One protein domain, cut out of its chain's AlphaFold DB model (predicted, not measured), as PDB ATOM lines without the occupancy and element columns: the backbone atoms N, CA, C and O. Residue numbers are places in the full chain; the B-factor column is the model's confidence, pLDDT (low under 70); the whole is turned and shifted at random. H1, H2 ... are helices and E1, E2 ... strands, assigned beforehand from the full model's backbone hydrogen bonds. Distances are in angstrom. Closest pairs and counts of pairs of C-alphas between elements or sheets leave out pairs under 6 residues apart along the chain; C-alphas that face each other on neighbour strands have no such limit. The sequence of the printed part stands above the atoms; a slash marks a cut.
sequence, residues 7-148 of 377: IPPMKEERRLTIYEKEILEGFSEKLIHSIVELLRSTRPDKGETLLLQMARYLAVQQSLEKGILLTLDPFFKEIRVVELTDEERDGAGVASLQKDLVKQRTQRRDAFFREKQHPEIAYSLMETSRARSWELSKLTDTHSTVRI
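AT A GLANCE: This is residues 7 to 148 of the 377 residues of an uncharacterized protein of Desulfobacterales bacterium (UniProt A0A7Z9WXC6). Two helical hairpins, H1 with H2 and H4 with H5, stand at a steep angle to each other, and the turn end of the second comes up to the side of H1. At the other end of the second hairpin lie a tiny two-stranded sheet, E1 and E2, and the short helix H3; a long link, residues 67 to 80, runs from H2 to E1, and residues 40 to 45, at the turn of the first hairpin, stick out. The printed part has 142 residues, with five named helices and two named strands in the order H1 H2 E1 H3 H4 H5 E2; the sheet is antiparallel, in the order E1 - E2, and the class is mostly helix. It is only just compact, close to loose, with a radius of gyration of the C-alphas of 16.9 A and spans of 54 by 37 by 25 A.

IN THESE COORDINATES: Residues 7 to 17 come before H1, residues 18 to 40, which begins at C-alpha 18 (278.277, 377.137, 209.636) and is 34.1 A long. H2, residues 46 to 66, is 29.9 A long and ends at C-alpha 66 (271.719, 365.960, 210.814). E1 is residues 81 to 83, and H3 is residues 86 to 89. H4, residues 92 to 112, measures 30.3 A, and H5, residues 119 to 137, measures 26.5 A. E2, residues 145 to 147, ends at C-alpha 147 (260.393, 359.936, 187.039).

HOW THE PARTS SIT: H1 and H2 form a hairpin and touch, closest at the C-alphas of Ile 35 and Leu 50, 5.9 A apart, at a shallow tilt of 24 degrees, opposite ways. H1 and H5 are close but not clearly touching, with the C-alphas of Phe 27 and Pro 119 closest at 7.5 A and a steep tilt of 66 degrees. H1 and H4 are near each other, while H2 is apart from both H4 and H5. H4 and H5 form the second hairpin and touch, closest at the C-alphas of Arg 108 and Met 126, 4.9 A apart, at a shallow tilt of 25 degrees, opposite ways. H3 and H4 are close but not clearly touching, with the C-alphas of Glu 88 and Val 94 closest at 6.9 A. The closest C-alphas of H5 and E2 are those of Glu 135 and Val 146, 6.2 A apart. E1 and E2 are antiparallel, with N 82 and O 146 at 2.9 A and N 146 and O 82 at 2.8 A, within hydrogen-bond range. Every O i to N i+4 pair is within hydrogen-bond range in H2, H4 and H5, and 18 of 19 are in H1; H3 is too short for such a pair.

THE WHOLE: The two C-alphas farthest apart are those of Arg 40 and Glu 87, at 54.4 A. The printed part has no cut. The link from H2 to E1, 14 residues, is long. The mean pLDDT of the printed part is 90.3, and residue 141 is under 70.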
ATOM      1  N   ILE A   7     264.020 363.296 200.068       88.81
ATOM      2  CA  ILE A   7     265.148 362.892 199.238       88.81
ATOM      3  C   ILE A   7     266.331 362.591 200.168       88.81
ATOM      4  O   ILE A   7     266.801 363.507 200.859       88.81
ATOM      5  N   PRO A   8     266.842 361.346 200.197       83.44
ATOM      6  CA  PRO A   8     267.936 360.973 201.077       83.44
ATOM      7  C   PRO A   8     269.235 361.721 200.720       83.44
ATOM      8  O   PRO A   8     269.373 362.297 199.629       83.44
ATOM      9  N   PRO A   9     270.228 361.733 201.626       83.25
ATOM     10  CA  PRO A   9     271.564 362.214 201.307       83.25
ATOM     11  C   PRO A   9     272.154 361.446 200.116       83.25
ATOM     12  O   PRO A   9     272.220 360.218 200.125       83.25
ATOM     13  N   MET A  10     272.599 362.165 199.088       83.31
ATOM     14  CA  MET A  10     273.323 361.572 197.961       83.31
ATOM     15  C   MET A  10     274.792 361.323 198.337       83.31
ATOM     16  O   MET A  10     275.328 361.984 199.224       83.31
ATOM     17  N   LYS A  11     275.478 360.413 197.629       76.38
ATOM     18  CA  LYS A  11     276.891 360.057 197.902       76.38
ATOM     19  C   LYS A  11     277.848 361.259 197.920       76.38
ATOM     20  O   LYS A  11     278.821 361.254 198.663       76.38
ATOM     21  N   GLU A  12     277.560 362.291 197.132       77.94
ATOM     22  CA  GLU A  12     278.367 363.517 197.025       77.94
ATOM     23  C   GLU A  12     277.801 364.688 197.847       77.94
ATOM     24  O   GLU A  12     278.149 365.850 197.614       77.94
ATOM     25  N   GLU A  13     276.879 364.422 198.777       83.19
ATOM     26  CA  GLU A  13     276.238 365.484 199.539       83.19
ATOM     27  C   GLU A  13     277.219 366.143 200.510       83.19
ATOM     28  O   GLU A  13     277.735 365.522 201.441       83.19
ATOM     29  N   ARG A  14     277.447 367.445 200.324       86.94
ATOM     30  CA  ARG A  14     278.273 368.225 201.246       86.94
ATOM     31  C   ARG A  14     277.485 368.521 202.513       86.94
ATOM     32  O   ARG A  14     276.345 368.989 202.432       86.94
ATOM     33  N   ARG A  15     278.132 368.334 203.668       93.38
ATOM     34  CA  ARG A  15     277.620 368.804 204.962       93.38
ATOM     35  C   ARG A  15     277.336 370.304 204.917       93.38
ATOM     36  O   ARG A  15     277.978 371.037 204.166       93.38
ATOM     37  N   LEU A  16     276.376 370.732 205.726       94.31
ATOM     38  CA  LEU A  16     276.059 372.141 205.902       94.31
ATOM     39  C   LEU A  16     277.232 372.842 206.591       94.31
ATOM     40  O   LEU A  16     277.674 372.428 207.669       94.31
ATOM     41  N   THR A  17     277.728 373.901 205.964       95.44
ATOM     42  CA  THR A  17     278.687 374.820 206.585       95.44
ATOM     43  C   THR A  17     278.018 375.623 207.705       95.44
ATOM     44  O   THR A  17     276.794 375.674 207.789       95.44
ATOM     45  N   ILE A  18     278.809 376.270 208.567       95.38
ATOM     46  CA  ILE A  18     278.277 377.137 209.636       95.38
ATOM     47  C   ILE A  18     277.386 378.236 209.035       95.38
ATOM     48  O   ILE A  18     276.247 378.393 209.455       95.38
ATOM     49  N   TYR A  19     277.861 378.891 207.973       95.06
ATOM     50  CA  TYR A  19     277.094 379.905 207.248       95.06
ATOM     51  C   TYR A  19     275.777 379.356 206.676       95.06
ATOM     52  O   TYR A  19     274.727 379.975 206.809       95.06
ATOM     53  N   GLU A  20     275.797 378.172 206.057       96.00
ATOM     54  CA  GLU A  20     274.569 377.557 205.535       96.00
ATOM     55  C   GLU A  20     273.581 377.196 206.652       96.00
ATOM     56  O   GLU A  20     272.376 377.314 206.442       96.00
ATOM     57  N   LYS A  21     274.064 376.781 207.830       96.75
ATOM     58  CA  LYS A  21     273.204 376.516 208.991       96.75
ATOM     59  C   LYS A  21     272.504 377.782 209.469       96.75
ATOM     60  O   LYS A  21     271.289 377.753 209.595       96.75
ATOM     61  N   GLU A  22     273.233 378.886 209.627       96.56
ATOM     62  CA  GLU A  22     272.662 380.180 210.040       96.56
ATOM     63  C   GLU A  22     271.571 380.659 209.066       96.56
ATOM     64  O   GLU A  22     270.488 381.085 209.473       96.56
ATOM     65  N   ILE A  23     271.812 380.542 207.754       96.62
ATOM     66  CA  ILE A  23     270.809 380.900 206.740       96.62
ATOM     67  C   ILE A  23     269.584 379.978 206.814       96.62
ATOM     68  O   ILE A  23     268.452 380.437 206.647       96.62
ATOM     69  N   LEU A  24     269.789 378.684 207.058       96.50
ATOM     70  CA  LEU A  24     268.709 377.705 207.135       96.50
ATOM     71  C   LEU A  24     267.886 377.852 208.430       96.50
ATOM     72  O   LEU A  24     266.670 377.676 208.391       96.50
ATOM     73  N   GLU A  25     268.511 378.251 209.539       97.25
ATOM     74  CA  GLU A  25     267.844 378.664 210.781       97.25
ATOM     75  C   GLU A  25     266.960 379.892 210.538       97.25
ATOM     76  O   GLU A  25     265.759 379.845 210.804       97.25
ATOM     77  N   GLY A  26     267.499 380.940 209.907       96.38
ATOM     78  CA  GLY A  26     266.707 382.118 209.537       96.38
ATOM     79  C   GLY A  26     265.566 381.795 208.562       96.38
ATOM     80  O   GLY A  26     264.485 382.381 208.631       96.38
ATOM     81  N   PHE A  27     265.757 380.832 207.655       97.44
ATOM     82  CA  PHE A  27     264.672 380.340 206.802       97.44
ATOM     83  C   PHE A  27     263.615 379.569 207.605       97.44
ATOM     84  O   PHE A  27     262.422 379.745 207.367       97.44
ATOM     85  N   SER A  28     264.027 378.776 208.594       97.12
ATOM     86  CA  SER A  28     263.115 378.078 209.500       97.12
ATOM     87  C   SER A  28     262.206 379.039 210.270       97.12
ATOM     88  O   SER A  28     261.016 378.766 210.424       97.12
ATOM     89  N   GLU A  29     262.738 380.169 210.735       96.81
ATOM     90  CA  GLU A  29     261.948 381.210 211.404       96.81
ATOM     91  C   GLU A  29     260.909 381.829 210.459       96.81
ATOM     92  O   GLU A  29     259.747 382.007 210.837       96.81
ATOM     93  N   LYS A  30     261.286 382.083 209.198       95.94
ATOM     94  CA  LYS A  30     260.348 382.553 208.164       95.94
ATOM     95  C   LYS A  30     259.222 381.549 207.911       95.94
ATOM     96  O   LYS A  30     258.070 381.956 207.779       95.94
ATOM     97  N   LEU A  31     259.531 380.250 207.887       96.62
ATOM     98  CA  LEU A  31     258.519 379.198 207.741       96.62
ATOM     99  C   LEU A  31     257.537 379.195 208.919       96.62
ATOM    100  O   LEU A  31     256.333 379.114 208.696       96.62
ATOM    101  N   ILE A  32     258.021 379.347 210.158       96.75
ATOM    102  CA  ILE A  32     257.152 379.468 211.341       96.75
ATOM    103  C   ILE A  32     256.217 380.676 211.206       96.75
ATOM    104  O   ILE A  32     255.014 380.543 211.433       96.75
ATOM    105  N   HIS A  33     256.746 381.837 210.810       95.44
ATOM    106  CA  HIS A  33     255.933 383.036 210.602       95.44
ATOM    107  C   HIS A  33     254.834 382.797 209.559       95.44
ATOM    108  O   HIS A  33     253.661 383.048 209.830       95.44
ATOM    109  N   SER A  34     255.201 382.216 208.413       94.50
ATOM    110  CA  SER A  34     254.278 381.862 207.328       94.50
ATOM    111  C   SER A  34     253.177 380.899 207.797       94.50
ATOM    112  O   SER A  34     251.997 381.118 207.526       94.50
ATOM    113  N   ILE A  35     253.520 379.877 208.589       95.50
ATOM    114  CA  ILE A  35     252.554 378.940 209.191       95.50
ATOM    115  C   ILE A  35     251.551 379.683 210.088       95.50
ATOM    116  O   ILE A  35     250.343 379.466 209.974       95.50
ATOM    117  N   VAL A  36     252.025 380.578 210.960       95.12
ATOM    118  CA  VAL A  36     251.159 381.359 211.862       95.12
ATOM    119  C   VAL A  36     250.236 382.300 211.084       95.12
ATOM    120  O   VAL A  36     249.056 382.419 211.424       95.12
ATOM    121  N   GLU A  37     250.735 382.939 210.026       93.62
ATOM    122  CA  GLU A  37     249.925 383.784 209.142       93.62
ATOM    123  C   GLU A  37     248.855 382.976 208.398       93.62
ATOM    124  O   GLU A  37     247.694 383.387 208.344       93.62
ATOM    125  N   LEU A  38     249.202 381.791 207.884       92.69
ATOM    126  CA  LEU A  38     248.276 380.914 207.161       92.69
ATOM    127  C   LEU A  38     247.128 380.410 208.040       92.69
ATOM    128  O   LEU A  38     245.995 380.332 207.563       92.69
ATOM    129  N   LEU A  39     247.379 380.146 209.325       89.06
ATOM    130  CA  LEU A  39     246.330 379.778 210.286       89.06
ATOM    131  C   LEU A  39     245.269 380.877 210.455       89.06
ATOM    132  O   LEU A  39     244.110 380.576 210.743       89.06
ATOM    133  N   ARG A  40     245.651 382.142 210.254       89.44
ATOM    134  CA  ARG A  40     244.757 383.308 210.330       89.44
ATOM    135  C   ARG A  40     244.219 383.741 208.967       89.44
ATOM    136  O   ARG A  40     243.363 384.618 208.903       89.44
ATOM    137  N   SER A  41     244.712 383.146 207.885       85.88
ATOM    138  CA  SER A  41     244.362 383.544 206.530       85.88
ATOM    139  C   SER A  41     242.953 383.085 206.136       85.88
ATOM    140  O   SER A  41     242.462 382.024 206.540       85.88
ATOM    141  N   THR A  42     242.312 383.891 205.296       82.06
ATOM    142  CA  THR A  42     241.028 383.593 204.651       82.06
ATOM    143  C   THR A  42     241.192 383.045 203.237       82.06
ATOM    144  O   THR A  42     240.189 382.730 202.605       82.06
ATOM    145  N   ARG A  43     242.430 382.897 202.738       80.06
ATOM    146  CA  ARG A  43     242.680 382.354 201.397       80.06
ATOM    147  C   ARG A  43     242.114 380.927 201.265       80.06
ATOM    148  O   ARG A  43     242.230 380.141 202.216       80.06
ATOM    149  N   PRO A  44     241.532 380.572 200.111       74.19
ATOM    150  CA  PRO A  44     240.872 379.278 199.914       74.19
ATOM    151  C   PRO A  44     241.849 378.093 199.962       74.19
ATOM    152  O   PRO A  44     241.522 377.027 200.473       74.19
ATOM    153  N   ASP A  45     243.078 378.292 199.496       79.50
ATOM    154  CA  ASP A  45     244.145 377.291 199.387       79.50
ATOM    155  C   ASP A  45     245.046 377.227 200.636       79.50
ATOM    156  O   ASP A  45     246.139 376.648 200.620       79.50
ATOM    157  N   LYS A  46     244.596 377.807 201.759       85.88
ATOM    158  CA  LYS A  46     245.380 377.843 203.001       85.88
ATOM    159  C   LYS A  46     245.722 376.457 203.522       85.88
ATOM    160  O   LYS A  46     246.785 376.297 204.101       85.88
ATOM    161  N   GLY A  47     244.842 375.472 203.328       85.62
ATOM    162  CA  GLY A  47     245.047 374.112 203.823       85.62
ATOM    163  C   GLY A  47     246.267 373.451 203.184       85.62
ATOM    164  O   GLY A  47     247.170 373.013 203.891       85.62
ATOM    165  N   GLU A  48     246.326 373.447 201.852       86.06
ATOM    166  CA  GLU A  48     247.455 372.887 201.101       86.06
ATOM    167  C   GLU A  48     248.749 373.654 201.389       86.06
ATOM    168  O   GLU A  48     249.775 373.054 201.713       86.06
ATOM    169  N   THR A  49     248.683 374.990 201.368       90.88
ATOM    170  CA  THR A  49     249.850 375.838 201.646       90.88
ATOM    171  C   THR A  49     250.382 375.609 203.063       90.88
ATOM    172  O   THR A  49     251.590 375.489 203.256       90.88
ATOM    173  N   LEU A  50     249.499 375.501 204.062       91.69
ATOM    174  CA  LEU A  50     249.868 375.245 205.455       91.69
ATOM    175  C   LEU A  50     250.595 373.905 205.596       91.69
ATOM    176  O   LEU A  50     251.665 373.857 206.202       91.69
ATOM    177  N   LEU A  51     250.053 372.836 205.004       90.56
ATOM    178  CA  LEU A  51     250.676 371.511 205.037       90.56
ATOM    179  C   LEU A  51     252.057 371.515 204.378       90.56
ATOM    180  O   LEU A  51     252.999 370.946 204.933       90.56
ATOM    181  N   LEU A  52     252.206 372.200 203.242       92.38
ATOM    182  CA  LEU A  52     253.493 372.330 202.566       92.38
ATOM    183  C   LEU A  52     254.522 373.073 203.429       92.38
ATOM    184  O   LEU A  52     255.652 372.599 203.572       92.38
ATOM    185  N   GLN A  53     254.155 374.213 204.025       94.62
ATOM    186  CA  GLN A  53     255.083 374.974 204.870       94.62
ATOM    187  C   GLN A  53     255.467 374.190 206.132       94.62
ATOM    188  O   GLN A  53     256.635 374.189 206.519       94.62
ATOM    189  N   MET A  54     254.528 373.447 206.729       93.50
ATOM    190  CA  MET A  54     254.819 372.538 207.841       93.50
ATOM    191  C   MET A  54     255.782 371.419 207.430       93.50
ATOM    192  O   MET A  54     256.746 371.142 208.145       93.50
ATOM    193  N   ALA A  55     255.571 370.796 206.268       93.00
ATOM    194  CA  ALA A  55     256.456 369.752 205.759       93.00
ATOM    195  C   ALA A  55     257.873 370.286 205.488       93.00
ATOM    196  O   ALA A  55     258.859 369.653 205.872       93.00
ATOM    197  N   ARG A  56     257.992 371.483 204.897       95.25
ATOM    198  CA  ARG A  56     259.283 372.153 204.675       95.25
ATOM    199  C   ARG A  56     259.968 372.531 205.979       95.25
ATOM    200  O   ARG A  56     261.172 372.330 206.098       95.25
ATOM    201  N   TYR A  57     259.216 373.010 206.967       96.50
ATOM    202  CA  TYR A  57     259.747 373.290 208.298       96.50
ATOM    203  C   TYR A  57     260.355 372.026 208.918       96.50
ATOM    204  O   TYR A  57     261.503 372.047 209.355       96.50
ATOM    205  N   LEU A  58     259.644 370.897 208.865       94.62
ATOM    206  CA  LEU A  58     260.161 369.614 209.351       94.62
ATOM    207  C   LEU A  58     261.403 369.148 208.573       94.62
ATOM    208  O   LEU A  58     262.350 368.651 209.184       94.62
ATOM    209  N   ALA A  59     261.436 369.339 207.249       94.88
ATOM    210  CA  ALA A  59     262.604 369.033 206.419       94.88
ATOM    211  C   ALA A  59     263.829 369.866 206.828       94.88
ATOM    212  O   ALA A  59     264.937 369.341 206.965       94.88
ATOM    213  N   VAL A  60     263.624 371.163 207.057       96.38
ATOM    214  CA  VAL A  60     264.656 372.106 207.498       96.38
ATOM    215  C   VAL A  60     265.175 371.743 208.887       96.38
ATOM    216  O   VAL A  60     266.387 371.644 209.068       96.38
ATOM    217  N   GLN A  61     264.289 371.462 209.843       96.88
ATOM    218  CA  GLN A  61     264.678 371.058 211.196       96.88
ATOM    219  C   GLN A  61     265.519 369.775 211.187       96.88
ATOM    220  O   GLN A  61     266.600 369.739 211.771       96.88
ATOM    221  N   GLN A  62     265.102 368.755 210.428       94.88
ATOM    222  CA  GLN A  62     265.904 367.537 210.274       94.88
ATOM    223  C   GLN A  62     267.240 367.787 209.566       94.88
ATOM    224  O   GLN A  62     268.229 367.109 209.855       94.88
ATOM    225  N   SER A  63     267.287 368.746 208.638       95.19
ATOM    226  CA  SER A  63     268.530 369.122 207.962       95.19
ATOM    227  C   SER A  63     269.533 369.748 208.931       95.19
ATOM    228  O   SER A  63     270.720 369.414 208.897       95.19
ATOM    229  N   LEU A  64     269.052 370.634 209.809       96.44
ATOM    230  CA  LEU A  64     269.851 371.279 210.851       96.44
ATOM    231  C   LEU A  64     270.385 370.251 211.853       96.44
ATOM    232  O   LEU A  64     271.590 370.228 212.110       96.44
ATOM    233  N   GLU A  65     269.521 369.351 212.331       95.12
ATOM    234  CA  GLU A  65     269.875 368.288 213.278       95.12
ATOM    235  C   GLU A  65     270.950 367.348 212.711       95.12
ATOM    236  O   GLU A  65     271.963 367.076 213.357       95.12
ATOM    237  N   LYS A  66     270.778 366.887 211.466       92.50
ATOM    238  CA  LYS A  66     271.719 365.960 210.814       92.50
ATOM    239  C   LYS A  66     272.954 366.656 210.238       92.50
ATOM    240  O   LYS A  66     273.914 365.986 209.854       92.50
ATOM    241  N   GLY A  67     272.940 367.985 210.132       94.44
ATOM    242  CA  GLY A  67     273.996 368.770 209.492       94.44
ATOM    243  C   GLY A  67     274.158 368.490 207.993       94.44
ATOM    244  O   GLY A  67     275.234 368.730 207.438       94.44
ATOM    245  N   ILE A  68     273.123 367.964 207.337       93.81
ATOM    246  CA  ILE A  68     273.087 367.638 205.906       93.81
ATOM    247  C   ILE A  68     271.759 368.145 205.354       93.81
ATOM    248  O   ILE A  68     270.726 367.968 205.990       93.81
ATOM    249  N   LEU A  69     271.775 368.757 204.171       93.25
ATOM    250  CA  LEU A  69     270.562 369.271 203.543       93.25
ATOM    251  C   LEU A  69     269.626 368.130 203.110       93.25
ATOM    252  O   LEU A  69     269.974 367.327 202.241       93.25
ATOM    253  N   LEU A  70     268.423 368.110 203.676       93.69
ATOM    254  CA  LEU A  70     267.295 367.276 203.277       93.69
ATOM    255  C   LEU A  70     266.209 368.157 202.653       93.69
ATOM    256  O   LEU A  70     265.982 369.290 203.080       93.69
ATOM    257  N   THR A  71     265.524 367.633 201.642       94.19
ATOM    258  CA  THR A  71     264.371 368.299 201.021       94.19
ATOM    259  C   THR A  71     263.252 367.295 200.813       94.19
ATOM    260  O   THR A  71     263.490 366.082 200.842       94.19
ATOM    261  N   LEU A  72     262.043 367.796 200.584       93.62
ATOM    262  CA  LEU A  72     260.910 366.946 200.251       93.62
ATOM    263  C   LEU A  72     261.077 366.370 198.839       93.62
ATOM    264  O   LEU A  72     261.760 366.967 198.001       93.62
ATOM    265  N   ASP A  73     260.457 365.220 198.579       90.69
ATOM    266  CA  ASP A  73     260.298 364.688 197.224       90.69
ATOM    267  C   ASP A  73     259.178 365.471 196.486       90.69
ATOM    268  O   ASP A  73     258.015 365.412 196.898       90.69
ATOM    269  N   PRO A  74     259.486 366.224 195.406       89.38
ATOM    270  CA  PRO A  74     258.496 366.965 194.631       89.38
ATOM    271  C   PRO A  74     257.706 366.109 193.622       89.38
ATOM    272  O   PRO A  74     256.827 366.643 192.939       89.38
ATOM    273  N   PHE A  75     258.023 364.821 193.460       87.00
ATOM    274  CA  PHE A  75     257.357 363.936 192.505       87.00
ATOM    275  C   PHE A  75     255.966 363.512 192.999       87.00
ATOM    276  O   PHE A  75     255.835 362.801 193.985       87.00
ATOM    277  N   PHE A  76     254.915 363.890 192.272       82.81
ATOM    278  CA  PHE A  76     253.538 363.470 192.556       82.81
ATOM    279  C   PHE A  76     253.220 362.076 191.983       82.81
ATOM    280  O   PHE A  76     253.935 361.557 191.126       82.81
ATOM    281  N   LYS A  77     252.118 361.466 192.441       75.94
ATOM    282  CA  LYS A  77     251.764 360.061 192.152       75.94
ATOM    283  C   LYS A  77     251.640 359.729 190.657       75.94
ATOM    284  O   LYS A  77     252.030 358.649 190.237       75.94
ATOM    285  N   GLU A  78     251.103 360.652 189.867       78.81
ATOM    286  CA  GLU A  78     250.823 360.477 188.431       78.81
ATOM    287  C   GLU A  78     251.943 361.035 187.537       78.81
ATOM    288  O   GLU A  78     251.713 361.439 186.396       78.81
ATOM    289  N   ILE A  79     253.169 361.122 188.058       83.50
ATOM    290  CA  ILE A  79     254.294 361.622 187.275       83.50
ATOM    291  C   ILE A  79     254.607 360.681 186.108       83.50
ATOM    292  O   ILE A  79     254.561 359.457 186.230       83.50
ATOM    293  N   ARG A  80     254.987 361.259 184.964       83.69
ATOM    294  CA  ARG A  80     255.510 360.493 183.832       83.69
ATOM    295  C   ARG A  80     256.763 359.731 184.264       83.69
ATOM    296  O   ARG A  80     257.751 360.349 184.663       83.69
ATOM    297  N   VAL A  81     256.725 358.413 184.112       86.75
ATOM    298  CA  VAL A  81     257.876 357.521 184.265       86.75
ATOM    299  C   VAL A  81     258.369 357.137 182.876       86.75
ATOM    300  O   VAL A  81     257.561 356.903 181.976       86.75
ATOM    301  N   VAL A  82     259.682 357.125 182.689       86.56
ATOM    302  CA  VAL A  82     260.329 356.614 181.478       86.56
ATOM    303  C   VAL A  82     261.210 355.445 181.871       86.56
ATOM    304  O   VAL A  82     262.002 355.562 182.803       86.56
ATOM    305  N   GLU A  83     261.040 354.330 181.174       87.88
ATOM    306  CA  GLU A  83     261.936 353.184 181.239       87.88
ATOM    307  C   GLU A  83     263.009 353.356 180.165       87.88
ATOM    308  O   GLU A  83     262.689 353.617 179.007       87.88
ATOM    309  N   LEU A  84     264.270 353.291 180.577       85.00
ATOM    310  CA  LEU A  84     265.428 353.406 179.699       85.00
ATOM    311  C   LEU A  84     265.905 352.014 179.303       85.00
ATOM    312  O   LEU A  84     265.960 351.113 180.143       85.00
ATOM    313  N   THR A  85     266.311 351.843 178.049       86.12
ATOM    314  CA  THR A  85     267.046 350.633 177.661       86.12
ATOM    315  C   THR A  85     268.456 350.643 178.259       86.12
ATOM    316  O   THR A  85     268.975 351.700 178.627       86.12
ATOM    317  N   ASP A  86     269.114 349.482 178.333       83.25
ATOM    318  CA  ASP A  86     270.499 349.397 178.827       83.25
ATOM    319  C   ASP A  86     271.448 350.306 178.020       83.25
ATOM    320  O   ASP A  86     272.249 351.042 178.591       83.25
ATOM    321  N   GLU A  87     271.283 350.355 176.695       82.94
ATOM    322  CA  GLU A  87     272.053 351.242 175.813       82.94
ATOM    323  C   GLU A  87     271.805 352.733 176.087       82.94
ATOM    324  O   GLU A  87     272.706 353.557 175.945       82.94
ATOM    325  N   GLU A  88     270.575 353.113 176.442       83.38
ATOM    326  CA  GLU A  88     270.246 354.495 176.800       83.38
ATOM    327  C   GLU A  88     270.842 354.877 178.143       83.38
ATOM    328  O   GLU A  88     271.433 355.953 178.256       83.38
ATOM    329  N   ARG A  89     270.706 353.992 179.136       84.62
ATOM    330  CA  ARG A  89     271.248 354.178 180.483       84.62
ATOM    331  C   ARG A  89     272.760 354.373 180.441       84.62
ATOM    332  O   ARG A  89     273.265 355.310 181.059       84.62
ATOM    333  N   ASP A  90     273.451 353.525 179.687       83.00
ATOM    334  CA  ASP A  90     274.915 353.503 179.623       83.00
ATOM    335  C   ASP A  90     275.461 354.448 178.530       83.00
ATOM    336  O   ASP A  90     276.672 354.637 178.378       83.00
ATOM    337  N   GLY A  91     274.563 355.090 177.779       84.81
ATOM    338  CA  GLY A  91     274.880 356.018 176.707       84.81
ATOM    339  C   GLY A  91     275.424 357.369 177.187       84.81
ATOM    340  O   GLY A  91     275.115 357.879 178.270       84.81
ATOM    341  N   ALA A  92     276.190 358.030 176.313       83.88
ATOM    342  CA  ALA A  92     276.783 359.341 176.590       83.88
ATOM    343  C   ALA A  92     275.739 360.430 176.919       83.88
ATOM    344  O   ALA A  92     276.038 361.365 177.666       83.88
ATOM    345  N   GLY A  93     274.510 360.299 176.403       85.31
ATOM    346  CA  GLY A  93     273.410 361.231 176.659       85.31
ATOM    347  C   GLY A  93     272.997 361.283 178.133       85.31
ATOM    348  O   GLY A  93     272.941 362.371 178.710       85.31
ATOM    349  N   VAL A  94     272.779 360.126 178.768       87.31
ATOM    350  CA  VAL A  94     272.415 360.046 180.195       87.31
ATOM    351  C   VAL A  94     273.570 360.517 181.074       87.31
ATOM    352  O   VAL A  94     273.355 361.317 181.987       87.31
ATOM    353  N   ALA A  95     274.806 360.128 180.750       86.62
ATOM    354  CA  ALA A  95     275.989 360.596 181.470       86.62
ATOM    355  C   ALA A  95     276.168 362.127 181.385       86.62
ATOM    356  O   ALA A  95     276.526 362.773 182.375       86.62
ATOM    357  N   SER A  96     275.904 362.729 180.220       89.25
ATOM    358  CA  SER A  96     275.925 364.187 180.033       89.25
ATOM    359  C   SER A  96     274.824 364.865 180.852       89.25
ATOM    360  O   SER A  96     275.100 365.790 181.621       89.25
ATOM    361  N   LEU A  97     273.595 364.345 180.778       89.88
ATOM    362  CA  LEU A  97     272.459 364.854 181.545       89.88
ATOM    363  C   LEU A  97     272.717 364.792 183.058       89.88
ATOM    364  O   LEU A  97     272.408 365.742 183.777       89.88
ATOM    365  N   GLN A  98     273.323 363.713 183.555       90.19
ATOM    366  CA  GLN A  98     273.674 363.575 184.966       90.19
ATOM    367  C   GLN A  98     274.666 364.649 185.416       90.19
ATOM    368  O   GLN A  98     274.461 365.270 186.463       90.19
ATOM    369  N   LYS A  99     275.700 364.926 184.614       90.81
ATOM    370  CA  LYS A  99     276.660 366.006 184.894       90.81
ATOM    371  C   LYS A  99     275.974 367.371 184.934       90.81
ATOM    372  O   LYS A  99     276.213 368.149 185.863       90.81
ATOM    373  N   ASP A 100     275.083 367.642 183.984       92.69
ATOM    374  CA  ASP A 100     274.326 368.894 183.937       92.69
ATOM    375  C   ASP A 100     273.400 369.055 185.146       92.69
ATOM    376  O   ASP A 100     273.360 370.127 185.754       92.69
ATOM    377  N   LEU A 101     272.703 367.995 185.559       92.56
ATOM    378  CA  LEU A 101     271.836 368.022 186.738       92.56
ATOM    379  C   LEU A 101     272.627 368.220 188.035       92.56
ATOM    380  O   LEU A 101     272.195 368.987 188.896       92.56
ATOM    381  N   VAL A 102     273.807 367.608 188.171       91.88
ATOM    382  CA  VAL A 102     274.706 367.835 189.317       91.88
ATOM    383  C   VAL A 102     275.187 369.290 189.365       91.88
ATOM    384  O   VAL A 102     275.209 369.912 190.438       91.88
ATOM    385  N   LYS A 103     275.524 369.872 188.208       93.00
ATOM    386  CA  LYS A 103     275.891 371.289 188.093       93.00
ATOM    387  C   LYS A 103     274.720 372.195 188.476       93.00
ATOM    388  O   LYS A 103     274.895 373.079 189.315       93.00
ATOM    389  N   GLN A 104     273.528 371.947 187.930       93.00
ATOM    390  CA  GLN A 104     272.316 372.707 188.249       93.00
ATOM    391  C   GLN A 104     271.974 372.622 189.738       93.00
ATOM    392  O   GLN A 104     271.719 373.651 190.358       93.00
ATOM    393  N   ARG A 105     272.027 371.426 190.334       92.75
ATOM    394  CA  ARG A 105     271.831 371.211 191.775       92.75
ATOM    395  C   ARG A 105     272.755 372.105 192.598       92.75
ATOM    396  O   ARG A 105     272.297 372.799 193.501       92.75
ATOM    397  N   THR A 106     274.046 372.102 192.274       93.06
ATOM    398  CA  THR A 106     275.056 372.897 192.992       93.06
ATOM    399  C   THR A 106     274.768 374.392 192.860       93.06
ATOM    400  O   THR A 106     274.680 375.097 193.859       93.06
ATOM    401  N   GLN A 107     274.497 374.863 191.639       94.81
ATOM    402  CA  GLN A 107     274.153 376.261 191.384       94.81
ATOM    403  C   GLN A 107     272.888 376.704 192.132       94.81
ATOM    404  O   GLN A 107     272.848 377.813 192.660       94.81
ATOM    405  N   ARG A 108     271.850 375.860 192.187       95.25
ATOM    406  CA  ARG A 108     270.592 376.183 192.877       95.25
ATOM    407  C   ARG A 108     270.730 376.153 194.395       95.25
ATOM    408  O   ARG A 108     270.134 377.009 195.043       95.25
ATOM    409  N   ARG A 109     271.549 375.251 194.949       94.44
ATOM    410  CA  ARG A 109     271.939 375.280 196.368       94.44
ATOM    411  C   ARG A 109     272.620 376.606 196.706       94.44
ATOM    412  O   ARG A 109     272.167 377.316 197.598       94.44
ATOM    413  N   ASP A 110     273.638 376.986 195.937       94.44
ATOM    414  CA  ASP A 110     274.369 378.234 196.177       94.44
ATOM    415  C   ASP A 110     273.501 379.483 195.961       94.44
ATOM    416  O   ASP A 110     273.747 380.524 196.571       94.44
ATOM    417  N   ALA A 111     272.523 379.419 195.052       95.38
ATOM    418  CA  ALA A 111     271.568 380.499 194.829       95.38
ATOM    419  C   ALA A 111     270.628 380.662 196.028       95.38
ATOM    420  O   ALA A 111     270.442 381.781 196.493       95.38
ATOM    421  N   PHE A 112     270.096 379.563 196.577       96.44
ATOM    422  CA  PHE A 112     269.256 379.604 197.774       96.44
ATOM    423  C   PHE A 112     269.984 380.236 198.966       96.44
ATOM    424  O   PHE A 112     269.465 381.173 199.561       96.44
ATOM    425  N   PHE A 113     271.220 379.818 199.255       95.94
ATOM    426  CA  PHE A 113     271.988 380.369 200.381       95.94
ATOM    427  C   PHE A 113     272.462 381.825 200.192       95.94
ATOM    428  O   PHE A 113     273.017 382.426 201.117       95.94
ATOM    429  N   ARG A 114     272.257 382.406 199.004       95.50
ATOM    430  CA  ARG A 114     272.531 383.822 198.703       95.50
ATOM    431  C   ARG A 114     271.264 384.664 198.535       95.50
ATOM    432  O   ARG A 114     271.357 385.889 198.588       95.50
ATOM    433  N   GLU A 115     270.109 384.034 198.342       95.19
ATOM    434  CA  GLU A 115     268.832 384.703 198.105       95.19
ATOM    435  C   GLU A 115     268.283 385.319 199.398       95.19
ATOM    436  O   GLU A 115     268.177 384.659 200.432       95.19
ATOM    437  N   LYS A 116     267.897 386.595 199.337       91.38
ATOM    438  CA  LYS A 116     267.385 387.341 200.499       91.38
ATOM    439  C   LYS A 116     265.941 387.789 200.325       91.38
ATOM    440  O   LYS A 116     265.209 387.845 201.313       91.38
ATOM    441  N   GLN A 117     265.544 388.095 199.095       91.00
ATOM    442  CA  GLN A 117     264.257 388.687 198.765       91.00
ATOM    443  C   GLN A 117     263.178 387.616 198.596       91.00
ATOM    444  O   GLN A 117     262.088 387.751 199.149       91.00
ATOM    445  N   HIS A 118     263.493 386.526 197.889       92.00
ATOM    446  CA  HIS A 118     262.523 385.472 197.561       92.00
ATOM    447  C   HIS A 118     263.009 384.058 197.933       92.00
ATOM    448  O   HIS A 118     263.088 383.174 197.072       92.00
ATOM    449  N   PRO A 119     263.316 383.802 199.220       93.06
ATOM    450  CA  PRO A 119     263.936 382.550 199.653       93.06
ATOM    451  C   PRO A 119     263.066 381.314 199.390       93.06
ATOM    452  O   PRO A 119     263.607 380.260 199.081       93.06
ATOM    453  N   GLU A 120     261.733 381.420 199.433       91.94
ATOM    454  CA  GLU A 120     260.834 380.284 199.159       91.94
ATOM    455  C   GLU A 120     260.875 379.821 197.693       91.94
ATOM    456  O   GLU A 120     260.822 378.619 197.409       91.94
ATOM    457  N   ILE A 121     261.011 380.762 196.751       93.12
ATOM    458  CA  ILE A 121     261.160 380.449 195.324       93.12
ATOM    459  C   ILE A 121     262.505 379.755 195.109       93.12
ATOM    460  O   ILE A 121     262.566 378.694 194.486       93.12
ATOM    461  N   ALA A 122     263.578 380.316 195.673       95.06
ATOM    462  CA  ALA A 122     264.905 379.724 195.572       95.06
ATOM    463  C   ALA A 122     264.971 378.332 196.228       95.06
ATOM    464  O   ALA A 122     265.538 377.414 195.632       95.06
ATOM    465  N   TYR A 123     264.320 378.139 197.380       95.25
ATOM    466  CA  TYR A 123     264.206 376.841 198.047       95.25
ATOM    467  C   TYR A 123     263.470 375.823 197.168       95.25
ATOM    468  O   TYR A 123     263.955 374.712 196.981       95.25
ATOM    469  N   SER A 124     262.351 376.213 196.549       94.50
ATOM    470  CA  SER A 124     261.574 375.334 195.657       94.50
ATOM    471  C   SER A 124     262.372 374.898 194.419       94.50
ATOM    472  O   SER A 124     262.314 373.740 193.996       94.50
ATOM    473  N   LEU A 125     263.156 375.812 193.836       94.62
ATOM    474  CA  LEU A 125     264.040 375.503 192.706       94.62
ATOM    475  C   LEU A 125     265.194 374.583 193.121       94.62
ATOM    476  O   LEU A 125     265.551 373.669 192.373       94.62
ATOM    477  N   MET A 126     265.765 374.806 194.306       94.56
ATOM    478  CA  MET A 126     266.783 373.940 194.892       94.56
ATOM    479  C   MET A 126     266.230 372.527 195.138       94.56
ATOM    480  O   MET A 126     266.820 371.568 194.643       94.56
ATOM    481  N   GLU A 127     265.079 372.405 195.802       94.56
ATOM    482  CA  GLU A 127     264.345 371.154 196.056       94.56
ATOM    483  C   GLU A 127     264.081 370.378 194.756       94.56
ATOM    484  O   GLU A 127     264.474 369.219 194.627       94.56
ATOM    485  N   THR A 128     263.551 371.051 193.729       94.12
ATOM    486  CA  THR A 128     263.340 370.458 192.397       94.12
ATOM    487  C   THR A 128     264.641 369.966 191.757       94.12
ATOM    488  O   THR A 128     264.705 368.857 191.221       94.12
ATOM    489  N   SER A 129     265.693 370.792 191.760       93.44
ATOM    490  CA  SER A 129     266.968 370.433 191.126       93.44
ATOM    491  C   SER A 129     267.636 369.240 191.815       93.44
ATOM    492  O   SER A 129     268.194 368.365 191.151       93.44
ATOM    493  N   ARG A 130     267.507 369.167 193.146       92.69
ATOM    494  CA  ARG A 130     267.970 368.045 193.958       92.69
ATOM    495  C   ARG A 130     267.204 366.772 193.615       92.69
ATOM    496  O   ARG A 130     267.845 365.750 193.399       92.69
ATOM    497  N   ALA A 131     265.879 366.846 193.493       92.50
ATOM    498  CA  ALA A 131     265.033 365.714 193.125       92.50
ATOM    499  C   ALA A 131     265.403 365.107 191.775       92.50
ATOM    500  O   ALA A 131     265.594 363.900 191.672       92.50
ATOM    501  N   ARG A 132     265.579 365.951 190.751       92.62
ATOM    502  CA  ARG A 132     265.981 365.509 189.407       92.62
ATOM    503  C   ARG A 132     267.345 364.823 189.418       92.62
ATOM    504  O   ARG A 132     267.505 363.763 188.822       92.62
ATOM    505  N   SER A 133     268.320 365.419 190.110       92.12
ATOM    506  CA  SER A 133     269.658 364.835 190.245       92.12
ATOM    507  C   SER A 133     269.630 363.514 191.014       92.12
ATOM    508  O   SER A 133     270.366 362.600 190.652       92.12
ATOM    509  N   TRP A 134     268.809 363.412 192.061       91.75
ATOM    510  CA  TRP A 134     268.666 362.189 192.842       91.75
ATOM    511  C   TRP A 134     267.997 361.079 192.037       91.75
ATOM    512  O   TRP A 134     268.498 359.960 192.036       91.75
ATOM    513  N   GLU A 135     266.925 361.387 191.310       91.31
ATOM    514  CA  GLU A 135     266.203 360.405 190.503       91.31
ATOM    515  C   GLU A 135     267.119 359.745 189.473       91.31
ATOM    516  O   GLU A 135     267.178 358.523 189.398       91.31
ATOM    517  N   LEU A 136     267.919 360.540 188.755       90.44
ATOM    518  CA  LEU A 136     268.864 359.994 187.784       90.44
ATOM    519  C   LEU A 136     270.017 359.229 188.454       90.44
ATOM    520  O   LEU A 136     270.562 358.302 187.870       90.44
ATOM    521  N   SER A 137     270.369 359.566 189.700       88.00
ATOM    522  CA  SER A 137     271.394 358.835 190.460       88.00
ATOM    523  C   SER A 137     270.955 357.442 190.923       88.00
ATOM    524  O   SER A 137     271.803 356.661 191.351       88.00
ATOM    525  N   LYS A 138     269.652 357.132 190.856       87.75
ATOM    526  CA  LYS A 138     269.125 355.794 191.152       87.75
ATOM    527  C   LYS A 138     269.314 354.812 190.010       87.75
ATOM    528  O   LYS A 138     269.070 353.631 190.226       87.75
ATOM    529  N   LEU A 139     269.682 355.288 188.819       86.56
ATOM    530  CA  LEU A 139     269.922 354.405 187.692       86.56
ATOM    531  C   LEU A 139     271.032 353.417 188.048       86.56
ATOM    532  O   LEU A 139     272.156 353.803 188.374       86.56
ATOM    533  N   THR A 140     270.680 352.140 188.013       80.81
ATOM    534  CA  THR A 140     271.567 351.004 188.265       80.81
ATOM    535  C   THR A 140     271.245 349.897 187.267       80.81
ATOM    536  O   THR A 140     270.229 349.948 186.568       80.81
ATOM    537  N   ASP A 141     272.060 348.843 187.254       69.69
ATOM    538  CA  ASP A 141     271.808 347.628 186.464       69.69
ATOM    539  C   ASP A 141     270.426 347.009 186.754       69.69
ATOM    540  O   ASP A 141     269.840 346.339 185.912       69.69
ATOM    541  N   THR A 142     269.878 347.262 187.945       70.44
ATOM    542  CA  THR A 142     268.582 346.751 188.416       70.44
ATOM    543  C   THR A 142     267.454 347.784 188.393       70.44
ATOM    544  O   THR A 142     266.311 347.437 188.693       70.44
ATOM    545  N   HIS A 143     267.746 349.049 188.077       79.62
ATOM    546  CA  HIS A 143     266.771 350.134 188.087       79.62
ATOM    547  C   HIS A 143     266.946 351.030 186.860       79.62
ATOM    548  O   HIS A 143     267.823 351.891 186.817       79.62
ATOM    549  N   SER A 144     266.083 350.827 185.866       84.56
ATOM    550  CA  SER A 144     266.091 351.517 184.569       84.56
ATOM    551  C   SER A 144     264.984 352.567 184.422       84.56
ATOM    552  O   SER A 144     264.827 353.159 183.358       84.56
ATOM    553  N   THR A 145     264.200 352.817 185.474       88.19
ATOM    554  CA  THR A 145     263.067 353.753 185.417       88.19
ATOM    555  C   THR A 145     263.415 355.104 186.032       88.19
ATOM    556  O   THR A 145     264.113 355.184 187.039       88.19
ATOM    557  N   VAL A 146     262.927 356.184 185.418       89.31
ATOM    558  CA  VAL A 146     263.165 357.567 185.853       89.31
ATOM    559  C   VAL A 146     261.852 358.340 185.845       89.31
ATOM    560  O   VAL A 146     261.180 358.437 184.814       89.31
ATOM    561  N   ARG A 147     261.489 358.955 186.977       89.81
ATOM    562  CA  ARG A 147     260.393 359.936 187.039       89.81
ATOM    563  C   ARG A 147     260.837 361.268 186.421       89.81
ATOM    564  O   ARG A 147     261.845 361.854 186.816       89.81
ATOM    565  N   ILE A 148     260.069 361.796 185.466       85.88
ATOM    566  CA  ILE A 148     260.413 363.033 184.746       85.88
ATOM    567  C   ILE A 148     259.602 364.218 185.260       85.88
ATOM    568  O   ILE A 148     258.404 364.337 185.005       85.88
TER     569      ILE A 148